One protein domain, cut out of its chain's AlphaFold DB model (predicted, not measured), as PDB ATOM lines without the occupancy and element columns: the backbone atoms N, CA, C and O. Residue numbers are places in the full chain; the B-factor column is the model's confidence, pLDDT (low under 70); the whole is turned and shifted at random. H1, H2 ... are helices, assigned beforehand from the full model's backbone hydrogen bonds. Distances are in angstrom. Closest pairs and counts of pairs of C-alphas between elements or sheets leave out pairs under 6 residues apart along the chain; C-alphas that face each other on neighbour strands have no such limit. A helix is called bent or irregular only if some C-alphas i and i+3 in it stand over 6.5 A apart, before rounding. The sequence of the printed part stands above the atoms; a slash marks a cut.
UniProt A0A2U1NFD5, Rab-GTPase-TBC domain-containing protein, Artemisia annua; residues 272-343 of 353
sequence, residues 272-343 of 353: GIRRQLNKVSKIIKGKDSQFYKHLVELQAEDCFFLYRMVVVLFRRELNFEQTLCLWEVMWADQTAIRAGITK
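This is residues 272 to 343 of the 353 residues of the protein "Rab-GTPase-TBC domain-containing protein" of Artemisia annua (UniProt A0A2U1NFD5). Helices H1, H2 and H3 make a small open cluster, H2 packing on the later part of H1 and H3 on its beginning, while the long helix H4 lies off to one side as a separate arm touching no helix. The printed part has 72 residues with four named helices, H1 to H4 in order, and no named strand: all helix. It is loose, with a radius of gyration of the C-alphas of 14.9 A and spans of 42 by 32 by 22 A.

Find C-alpha 272 at (228.834, -12.737, 113.627); from there H1 runs 23.1 A to residue 287. H2 is residues 289 to 297, and H3 is residues 304 to 311, irregular, with C-alphas 305 and 308 7.4 A apart. H4, residues 320 to 338, runs 27.1 A to C-alpha 338 at (246.587, -23.821, 117.616).

H1, with residues 281 to 285 alone, touches H2 at a steep tilt of 51 degrees, opposite ways; their closest C-alphas, of Lys 285 and Tyr 292, are 5.2 A apart. H1, with residues 273 to 277 alone, touches H3 at 61 degrees, steep, opposite ways; closest are the C-alphas of Ile 273 and Val 311, 6.7 A. H2 and H3 are apart. Every O i to N i+4 pair is within hydrogen-bond range in H1 and H2, 2 of 4 in H3 and 14 of 15 in H4.

The C-alphas farthest apart, of Glu 297 and Ala 339, are 43.4 A apart. The printed part has no cut and no long link; residues 335 to 340, of which 335 to 338 belong to H4, stand free, and pLDDT is under 70 at residues 341 to 343.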
ATOM      1  N   GLY A 272     228.070 -11.504 113.778       88.31
ATOM      2  CA  GLY A 272     228.834 -12.737 113.627       88.31
ATOM      3  C   GLY A 272     228.359 -13.636 112.482       88.31
ATOM      4  O   GLY A 272     229.206 -14.184 111.772       88.31
ATOM      5  N   ILE A 273     227.045 -13.757 112.264       88.75
ATOM      6  CA  ILE A 273     226.473 -14.556 111.168       88.75
ATOM      7  C   ILE A 273     226.607 -13.824 109.826       88.75
ATOM      8  O   ILE A 273     227.202 -14.374 108.898       88.75
ATOM      9  N   ARG A 274     226.241 -12.534 109.746       90.38
ATOM     10  CA  ARG A 274     226.417 -11.716 108.529       90.38
ATOM     11  C   ARG A 274     227.882 -11.638 108.090       90.38
ATOM     12  O   ARG A 274     228.163 -11.715 106.896       90.38
ATOM     13  N   ARG A 275     228.845 -11.581 109.022       93.94
ATOM     14  CA  ARG A 275     230.290 -11.642 108.711       93.94
ATOM     15  C   ARG A 275     230.730 -12.984 108.110       93.94
ATOM     16  O   ARG A 275     231.711 -13.004 107.372       93.94
ATOM     17  N   GLN A 276     230.058 -14.092 108.421       93.50
ATOM     18  CA  GLN A 276     230.351 -15.400 107.818       93.50
ATOM     19  C   GLN A 276     229.718 -15.530 106.433       93.50
ATOM     20  O   GLN A 276     230.421 -15.909 105.500       93.50
ATOM     21  N   LEU A 277     228.460 -15.117 106.260       92.25
ATOM     22  CA  LEU A 277     227.808 -15.095 104.946       92.25
ATOM     23  C   LEU A 277     228.582 -14.203 103.952       92.25
ATOM     24  O   LEU A 277     228.930 -14.647 102.861       92.25
ATOM     25  N   ASN A 278     229.048 -13.028 104.396       95.31
ATOM     26  CA  ASN A 278     229.960 -12.161 103.633       95.31
ATOM     27  C   ASN A 278     231.321 -12.803 103.280       95.31
ATOM     28  O   ASN A 278     231.972 -12.365 102.331       95.31
ATOM     29  N   LYS A 279     231.795 -13.818 104.021       95.69
ATOM     30  CA  LYS A 279     232.972 -14.606 103.610       95.69
ATOM     31  C   LYS A 279     232.604 -15.610 102.523       95.69
ATOM     32  O   LYS A 279     233.357 -15.727 101.563       95.69
ATOM     33  N   VAL A 280     231.465 -16.293 102.646       95.31
ATOM     34  CA  VAL A 280     230.998 -17.252 101.632       95.31
ATOM     35  C   VAL A 280     230.722 -16.545 100.305       95.31
ATOM     36  O   VAL A 280     231.254 -16.968  99.286       95.31
ATOM     37  N   SER A 281     230.038 -15.398 100.330       95.69
ATOM     38  CA  SER A 281     229.842 -14.500  99.182       95.69
ATOM     39  C   SER A 281     231.158 -14.170  98.453       95.69
ATOM     40  O   SER A 281     231.277 -14.343  97.238       95.69
ATOM     41  N   LYS A 282     232.210 -13.795  99.200       97.19
ATOM     42  CA  LYS A 282     233.552 -13.532  98.643       97.19
ATOM     43  C   LYS A 282     234.242 -14.784  98.094       97.19
ATOM     44  O   LYS A 282     234.933 -14.686  97.083       97.19
ATOM     45  N   ILE A 283     234.057 -15.946  98.726       96.69
ATOM     46  CA  ILE A 283     234.583 -17.229  98.234       96.69
ATOM     47  C   ILE A 283     233.894 -17.611  96.921       96.69
ATOM     48  O   ILE A 283     234.592 -17.957  95.973       96.69
ATOM     49  N   ILE A 284     232.565 -17.478  96.833       95.94
ATOM     50  CA  ILE A 284     231.798 -17.692  95.599       95.94
ATOM     51  C   ILE A 284     232.327 -16.759  94.505       95.94
ATOM     52  O   ILE A 284     232.791 -17.245  93.481       95.94
ATOM     53  N   LYS A 285     232.410 -15.445  94.760       96.75
ATOM     54  CA  LYS A 285     232.949 -14.455  93.807       96.75
ATOM     55  C   LYS A 285     234.350 -14.785  93.280       96.75
ATOM     56  O   LYS A 285     234.651 -14.503  92.123       96.75
ATOM     57  N   GLY A 286     235.210 -15.349  94.130       96.94
ATOM     58  CA  GLY A 286     236.579 -15.746  93.786       96.94
ATOM     59  C   GLY A 286     236.722 -17.148  93.178       96.94
ATOM     60  O   GLY A 286     237.830 -17.511  92.782       96.94
ATOM     61  N   LYS A 287     235.650 -17.948  93.125       96.25
ATOM     62  CA  LYS A 287     235.644 -19.312  92.564       96.25
ATOM     63  C   LYS A 287     234.793 -19.427  91.309       96.25
ATOM     64  O   LYS A 287     235.241 -20.038  90.346       96.25
ATOM     65  N   ASP A 288     233.621 -18.806  91.312       96.75
ATOM     66  CA  ASP A 288     232.722 -18.705  90.173       96.75
ATOM     67  C   ASP A 288     232.117 -17.291  90.108       96.75
ATOM     68  O   ASP A 288     231.157 -16.933  90.794       96.75
ATOM     69  N   SER A 289     232.720 -16.467  89.252       96.56
ATOM     70  CA  SER A 289     232.286 -15.091  88.997       96.56
ATOM     71  C   SER A 289     231.006 -15.024  88.147       96.56
ATOM     72  O   SER A 289     230.316 -14.005  88.168       96.56
ATOM     73  N   GLN A 290     230.652 -16.091  87.420       97.62
ATOM     74  CA  GLN A 290     229.406 -16.163  86.653       97.62
ATOM     75  C   GLN A 290     228.230 -16.484  87.582       97.62
ATOM     76  O   GLN A 290     227.244 -15.750  87.581       97.62
ATOM     77  N   PHE A 291     228.370 -17.485  88.453       96.44
ATOM     78  CA  PHE A 291     227.385 -17.767  89.498       96.44
ATOM     79  C   PHE A 291     227.231 -16.587  90.471       96.44
ATOM     80  O   PHE A 291     226.109 -16.222  90.808       96.44
ATOM     81  N   TYR A 292     228.322 -15.905  90.851       96.94
ATOM     82  CA  TYR A 292     228.219 -14.684  91.663       96.94
ATOM     83  C   TYR A 292     227.404 -13.574  90.979       96.94
ATOM     84  O   TYR A 292     226.593 -12.929  91.640       96.94
ATOM     85  N   LYS A 293     227.595 -13.334  89.672       97.75
ATOM     86  CA  LYS A 293     226.775 -12.358  88.927       97.75
ATOM     87  C   LYS A 293     225.301 -12.742  88.954       97.75
ATOM     88  O   LYS A 293     224.474 -11.884  89.237       97.75
ATOM     89  N   HIS A 294     224.996 -14.023  88.762       97.81
ATOM     90  CA  HIS A 294     223.625 -14.511  88.831       97.81
ATOM     91  C   HIS A 294     222.995 -14.329  90.225       97.81
ATOM     92  O   HIS A 294     221.835 -13.945  90.335       97.81
ATOM     93  N   LEU A 295     223.767 -14.499  91.306       94.50
ATOM     94  CA  LEU A 295     223.296 -14.161  92.654       94.50
ATOM     95  C   LEU A 295     223.014 -12.657  92.822       94.50
ATOM     96  O   LEU A 295     222.039 -12.319  93.479       94.50
ATOM     97  N   VAL A 296     223.804 -11.762  92.213       96.69
ATOM     98  CA  VAL A 296     223.534 -10.305  92.217       96.69
ATOM     99  C   VAL A 296     222.286  -9.958  91.393       96.69
ATOM    100  O   VAL A 296     221.481  -9.134  91.817       96.69
ATOM    101  N   GLU A 297     222.085 -10.600  90.239       97.00
ATOM    102  CA  GLU A 297     220.866 -10.456  89.420       97.00
ATOM    103  C   GLU A 297     219.601 -10.858  90.200       97.00
ATOM    104  O   GLU A 297     218.545 -10.251  90.024       97.00
ATOM    105  N   LEU A 298     219.726 -11.843  91.096       95.69
ATOM    106  CA  LEU A 298     218.672 -12.322  91.996       95.69
ATOM    107  C   LEU A 298     218.609 -11.593  93.356       95.69
ATOM    108  O   LEU A 298     217.780 -11.965  94.183       95.69
ATOM    109  N   GLN A 299     219.457 -10.584  93.603       94.31
ATOM    110  CA  GLN A 299     219.571  -9.865  94.890       94.31
ATOM    111  C   GLN A 299     219.829 -10.800  96.093       94.31
ATOM    112  O   GLN A 299     219.287 -10.622  97.184       94.31
ATOM    113  N   ALA A 300     220.642 -11.835  95.873       91.62
ATOM    114  CA  ALA A 300     220.964 -12.908  96.812       91.62
ATOM    115  C   ALA A 300     222.477 -13.017  97.103       91.62
ATOM    116  O   ALA A 300     222.941 -14.009  97.677       91.62
ATOM    117  N   GLU A 301     223.283 -12.026  96.709       91.56
ATOM    118  CA  GLU A 301     224.742 -12.052  96.848       91.56
ATOM    119  C   GLU A 301     225.232 -11.968  98.301       91.56
ATOM    120  O   GLU A 301     226.369 -12.351  98.591       91.56
ATOM    121  N   ASP A 302     224.382 -11.525  99.229       87.62
ATOM    122  CA  ASP A 302     224.638 -11.570 100.672       87.62
ATOM    123  C   ASP A 302     224.624 -12.996 101.255       87.62
ATOM    124  O   ASP A 302     225.135 -13.219 102.355       87.62
ATOM    125  N   CYS A 303     224.126 -13.966 100.478       91.94
ATOM    126  CA  CYS A 303     224.010 -15.381 100.801       91.94
ATOM    127  C   CYS A 303     223.078 -15.722 101.984       91.94
ATOM    128  O   CYS A 303     223.282 -16.757 102.625       91.94
ATOM    129  N   PHE A 304     222.031 -14.933 102.276       87.88
ATOM    130  CA  PHE A 304     221.068 -15.254 103.352       87.88
ATOM    131  C   PHE A 304     220.383 -16.627 103.207       87.88
ATOM    132  O   PHE A 304     220.019 -17.230 104.217       87.88
ATOM    133  N   PHE A 305     220.295 -17.194 101.998       87.56
ATOM    134  CA  PHE A 305     219.824 -18.572 101.788       87.56
ATOM    135  C   PHE A 305     220.678 -19.635 102.517       87.56
ATOM    136  O   PHE A 305     220.177 -20.707 102.849       87.56
ATOM    137  N   LEU A 306     221.939 -19.327 102.851       90.00
ATOM    138  CA  LEU A 306     222.827 -20.189 103.642       90.00
ATOM    139  C   LEU A 306     222.709 -19.969 105.162       90.00
ATOM    140  O   LEU A 306     223.382 -20.665 105.926       90.00
ATOM    141  N   TYR A 307     221.873 -19.032 105.633       87.44
ATOM    142  CA  TYR A 307     221.763 -18.671 107.055       87.44
ATOM    143  C   TYR A 307     221.520 -19.897 107.946       87.44
ATOM    144  O   TYR A 307     222.245 -20.099 108.921       87.44
ATOM    145  N   ARG A 308     220.558 -20.761 107.574       89.19
ATOM    146  CA  ARG A 308     220.228 -21.998 108.311       89.19
ATOM    147  C   ARG A 308     221.428 -22.940 108.418       89.19
ATOM    148  O   ARG A 308     221.685 -23.481 109.491       89.19
ATOM    149  N   MET A 309     222.184 -23.079 107.329       92.38
ATOM    150  CA  MET A 309     223.353 -23.953 107.253       92.38
ATOM    151  C   MET A 309     224.475 -23.443 108.166       92.38
ATOM    152  O   MET A 309     225.065 -24.210 108.920       92.38
ATOM    153  N   VAL A 310     224.754 -22.135 108.148       89.88
ATOM    154  CA  VAL A 310     225.873 -21.550 108.904       89.88
ATOM    155  C   VAL A 310     225.542 -21.377 110.393       89.88
ATOM    156  O   VAL A 310     226.403 -21.639 111.235       89.88
ATOM    157  N   VAL A 311     224.312 -20.981 110.748       89.88
ATOM    158  CA  VAL A 311     223.948 -20.648 112.139       89.88
ATOM    159  C   VAL A 311     224.005 -21.865 113.077       89.88
ATOM    160  O   VAL A 311     224.557 -21.745 114.172       89.88
ATOM    161  N   VAL A 312     223.559 -23.047 112.622       92.25
ATOM    162  CA  VAL A 312     223.657 -24.337 113.350       92.25
ATOM    163  C   VAL A 312     224.660 -25.323 112.727       92.25
ATOM    164  O   VAL A 312     224.508 -26.537 112.853       92.25
ATOM    165  N   LEU A 313     225.707 -24.809 112.066       93.38
ATOM    166  CA  LEU A 313     226.887 -25.581 111.636       93.38
ATOM    167  C   LEU A 313     226.537 -26.886 110.885       93.38
ATOM    168  O   LEU A 313     227.019 -27.968 111.217       93.38
ATOM    169  N   PHE A 314     225.676 -26.750 109.876       94.06
ATOM    170  CA  PHE A 314     225.151 -27.782 108.975       94.06
ATOM    171  C   PHE A 314     224.283 -28.891 109.604       94.06
ATOM    172  O   PHE A 314     223.807 -29.750 108.865       94.06
ATOM    173  N   ARG A 315     223.958 -28.864 110.910       92.19
ATOM    174  CA  ARG A 315     223.162 -29.941 111.552       92.19
ATOM    175  C   ARG A 315     221.794 -30.202 110.899       92.19
ATOM    176  O   ARG A 315     221.320 -31.332 110.933       92.19
ATOM    177  N   ARG A 316     221.158 -29.177 110.318       92.62
ATOM    178  CA  ARG A 316     219.852 -29.280 109.624       92.62
ATOM    179  C   ARG A 316     219.949 -29.703 108.151       92.62
ATOM    180  O   ARG A 316     218.921 -29.817 107.490       92.62
ATOM    181  N   GLU A 317     221.168 -29.899 107.650       94.00
ATOM    182  CA  GLU A 317     221.491 -30.210 106.249       94.00
ATOM    183  C   GLU A 317     222.151 -31.593 106.100       94.00
ATOM    184  O   GLU A 317     222.224 -32.138 105.002       94.00
ATOM    185  N   LEU A 318     222.662 -32.138 107.207       92.94
ATOM    186  CA  LEU A 318     223.430 -33.375 107.296       92.94
ATOM    187  C   LEU A 318     222.758 -34.337 108.273       92.94
ATOM    188  O   LEU A 318     222.205 -33.908 109.290       92.94
ATOM    189  N   ASN A 319     222.874 -35.639 108.015       92.00
ATOM    190  CA  ASN A 319     222.468 -36.648 108.991       92.00
ATOM    191  C   ASN A 319     223.405 -36.649 110.220       92.00
ATOM    192  O   ASN A 319     224.445 -35.979 110.249       92.00
ATOM    193  N   PHE A 320     223.031 -37.397 111.255       89.31
ATOM    194  CA  PHE A 320     223.775 -37.480 112.512       89.31
ATOM    195  C   PHE A 320     225.269 -37.832 112.344       89.31
ATOM    196  O   PHE A 320     226.126 -37.107 112.852       89.31
ATOM    197  N   GLU A 321     225.611 -38.885 111.594       90.00
ATOM    198  CA  GLU A 321     227.010 -39.303 111.405       90.00
ATOM    199  C   GLU A 321     227.815 -38.321 110.543       90.00
ATOM    200  O   GLU A 321     228.966 -38.019 110.863       90.00
ATOM    201  N   GLN A 322     227.208 -37.763 109.494       92.19
ATOM    202  CA  GLN A 322     227.807 -36.694 108.693       92.19
ATOM    203  C   GLN A 322     228.092 -35.447 109.541       92.19
ATOM    204  O   GLN A 322     229.149 -34.833 109.391       92.19
ATOM    205  N   THR A 323     227.183 -35.096 110.459       91.75
ATOM    206  CA  THR A 323     227.362 -33.970 111.385       91.75
ATOM    207  C   THR A 323     228.541 -34.216 112.325       91.75
ATOM    208  O   THR A 323     229.416 -33.357 112.432       91.75
ATOM    209  N   LEU A 324     228.604 -35.390 112.967       88.56
ATOM    210  CA  LEU A 324     229.720 -35.751 113.848       88.56
ATOM    211  C   LEU A 324     231.055 -35.738 113.093       88.56
ATOM    212  O   LEU A 324     231.992 -35.086 113.539       88.56
ATOM    213  N   CYS A 325     231.122 -36.371 111.918       90.25
ATOM    214  CA  CYS A 325     232.320 -36.404 111.076       90.25
ATOM    215  C   CYS A 325     232.806 -34.991 110.695       90.25
ATOM    216  O   CYS A 325     233.988 -34.672 110.841       90.25
ATOM    217  N   LEU A 326     231.892 -34.108 110.268       89.56
ATOM    218  CA  LEU A 326     232.221 -32.718 109.948       89.56
ATOM    219  C   LEU A 326     232.766 -31.967 111.173       89.56
ATOM    220  O   LEU A 326     233.790 -31.289 111.074       89.56
ATOM    221  N   TRP A 327     232.102 -32.078 112.326       90.19
ATOM    222  CA  TRP A 327     232.508 -31.368 113.541       90.19
ATOM    223  C   TRP A 327     233.834 -31.897 114.106       90.19
ATOM    224  O   TRP A 327     234.688 -31.095 114.482       90.19
ATOM    225  N   GLU A 328     234.058 -33.214 114.081       85.50
ATOM    226  CA  GLU A 328     235.333 -33.853 114.433       85.50
ATOM    227  C   GLU A 328     236.495 -33.284 113.604       85.50
ATOM    228  O   GLU A 328     237.496 -32.837 114.171       85.50
ATOM    229  N   VAL A 329     236.342 -33.211 112.276       85.69
ATOM    230  CA  VAL A 329     237.345 -32.620 111.373       85.69
ATOM    231  C   VAL A 329     237.540 -31.123 111.650       85.69
ATOM    232  O   VAL A 329     238.676 -30.665 111.784       85.69
ATOM    233  N   MET A 330     236.455 -30.356 111.812       83.94
ATOM    234  CA  MET A 330     236.516 -28.915 112.105       83.94
ATOM    235  C   MET A 330     237.178 -28.594 113.454       83.94
ATOM    236  O   MET A 330     237.778 -27.525 113.605       83.94
ATOM    237  N   TRP A 331     237.065 -29.471 114.455       82.50
ATOM    238  CA  TRP A 331     237.734 -29.309 115.749       82.50
ATOM    239  C   TRP A 331     239.185 -29.797 115.720       82.50
ATOM    240  O   TRP A 331     240.036 -29.165 116.353       82.50
ATOM    241  N   ALA A 332     239.490 -30.856 114.964       79.25
ATOM    242  CA  ALA A 332     240.852 -31.339 114.761       79.25
ATOM    243  C   ALA A 332     241.722 -30.287 114.049       79.25
ATOM    244  O   ALA A 332     242.784 -29.932 114.563       79.25
ATOM    245  N   ASP A 333     241.243 -29.704 112.944       77.31
ATOM    246  CA  ASP A 333     241.936 -28.629 112.216       77.31
ATOM    247  C   ASP A 333     242.198 -27.401 113.109       77.31
ATOM    248  O   ASP A 333     243.341 -26.975 113.292       77.31
ATOM    249  N   GLN A 334     241.167 -26.907 113.804       73.25
ATOM    250  CA  GLN A 334     241.303 -25.812 114.775       73.25
ATOM    251  C   GLN A 334     242.285 -26.100 115.922       73.25
ATOM    252  O   GLN A 334     242.717 -25.157 116.597       73.25
ATOM    253  N   THR A 335     242.578 -27.370 116.196       73.94
ATOM    254  CA  THR A 335     243.536 -27.801 117.221       73.94
ATOM    255  C   THR A 335     244.942 -27.891 116.630       73.94
ATOM    256  O   THR A 335     245.870 -27.341 117.219       73.94
ATOM    257  N   ALA A 336     245.095 -28.443 115.422       72.56
ATOM    258  CA  ALA A 336     246.353 -28.447 114.673       72.56
ATOM    259  C   ALA A 336     246.880 -27.025 114.396       72.56
ATOM    260  O   ALA A 336     248.066 -26.761 114.603       72.56
ATOM    261  N   ILE A 337     245.993 -26.089 114.032       72.75
ATOM    262  CA  ILE A 337     246.319 -24.664 113.846       72.75
ATOM    263  C   ILE A 337     246.825 -24.042 115.157       72.75
ATOM    264  O   ILE A 337     247.834 -23.341 115.156       72.75
ATOM    265  N   ARG A 338     246.165 -24.321 116.291       72.50
ATOM    266  CA  ARG A 338     246.587 -23.821 117.616       72.50
ATOM    267  C   ARG A 338     247.905 -24.431 118.094       72.50
ATOM    268  O   ARG A 338     248.670 -23.742 118.756       72.50
ATOM    269  N   ALA A 339     248.180 -25.681 117.731       73.38
ATOM    270  CA  ALA A 339     249.446 -26.360 117.996       73.38
ATOM    271  C   ALA A 339     250.571 -25.981 117.005       73.38
ATOM    272  O   ALA A 339     251.680 -26.496 117.115       73.38
ATOM    273  N   GLY A 340     250.307 -25.113 116.018       74.00
ATOM    274  CA  GLY A 340     251.279 -24.692 114.999       74.00
ATOM    275  C   GLY A 340     251.617 -25.752 113.938       74.00
ATOM    276  O   GLY A 340     252.440 -25.496 113.060       74.00
ATOM    277  N   ILE A 341     250.965 -26.919 113.983       67.62
ATOM    278  CA  ILE A 341     251.273 -28.100 113.159       67.62
ATOM    279  C   ILE A 341     251.036 -27.819 111.665       67.62
ATOM    280  O   ILE A 341     251.770 -28.317 110.815       67.62
ATOM    281  N   THR A 342     250.077 -26.951 111.330       54.94
ATOM    282  CA  THR A 342     249.670 -26.636 109.947       54.94
ATOM    283  C   THR A 342     250.763 -25.975 109.088       54.94
ATOM    284  O   THR A 342     250.578 -25.830 107.883       54.94
ATOM    285  N   LYS A 343     251.926 -25.605 109.651       48.56
ATOM    286  CA  LYS A 343     253.098 -25.188 108.853       48.56
ATOM    287  C   LYS A 343     253.851 -26.351 108.187       48.56
ATOM    288  O   LYS A 343     254.637 -26.098 107.278       48.56
TER     289      LYS A 343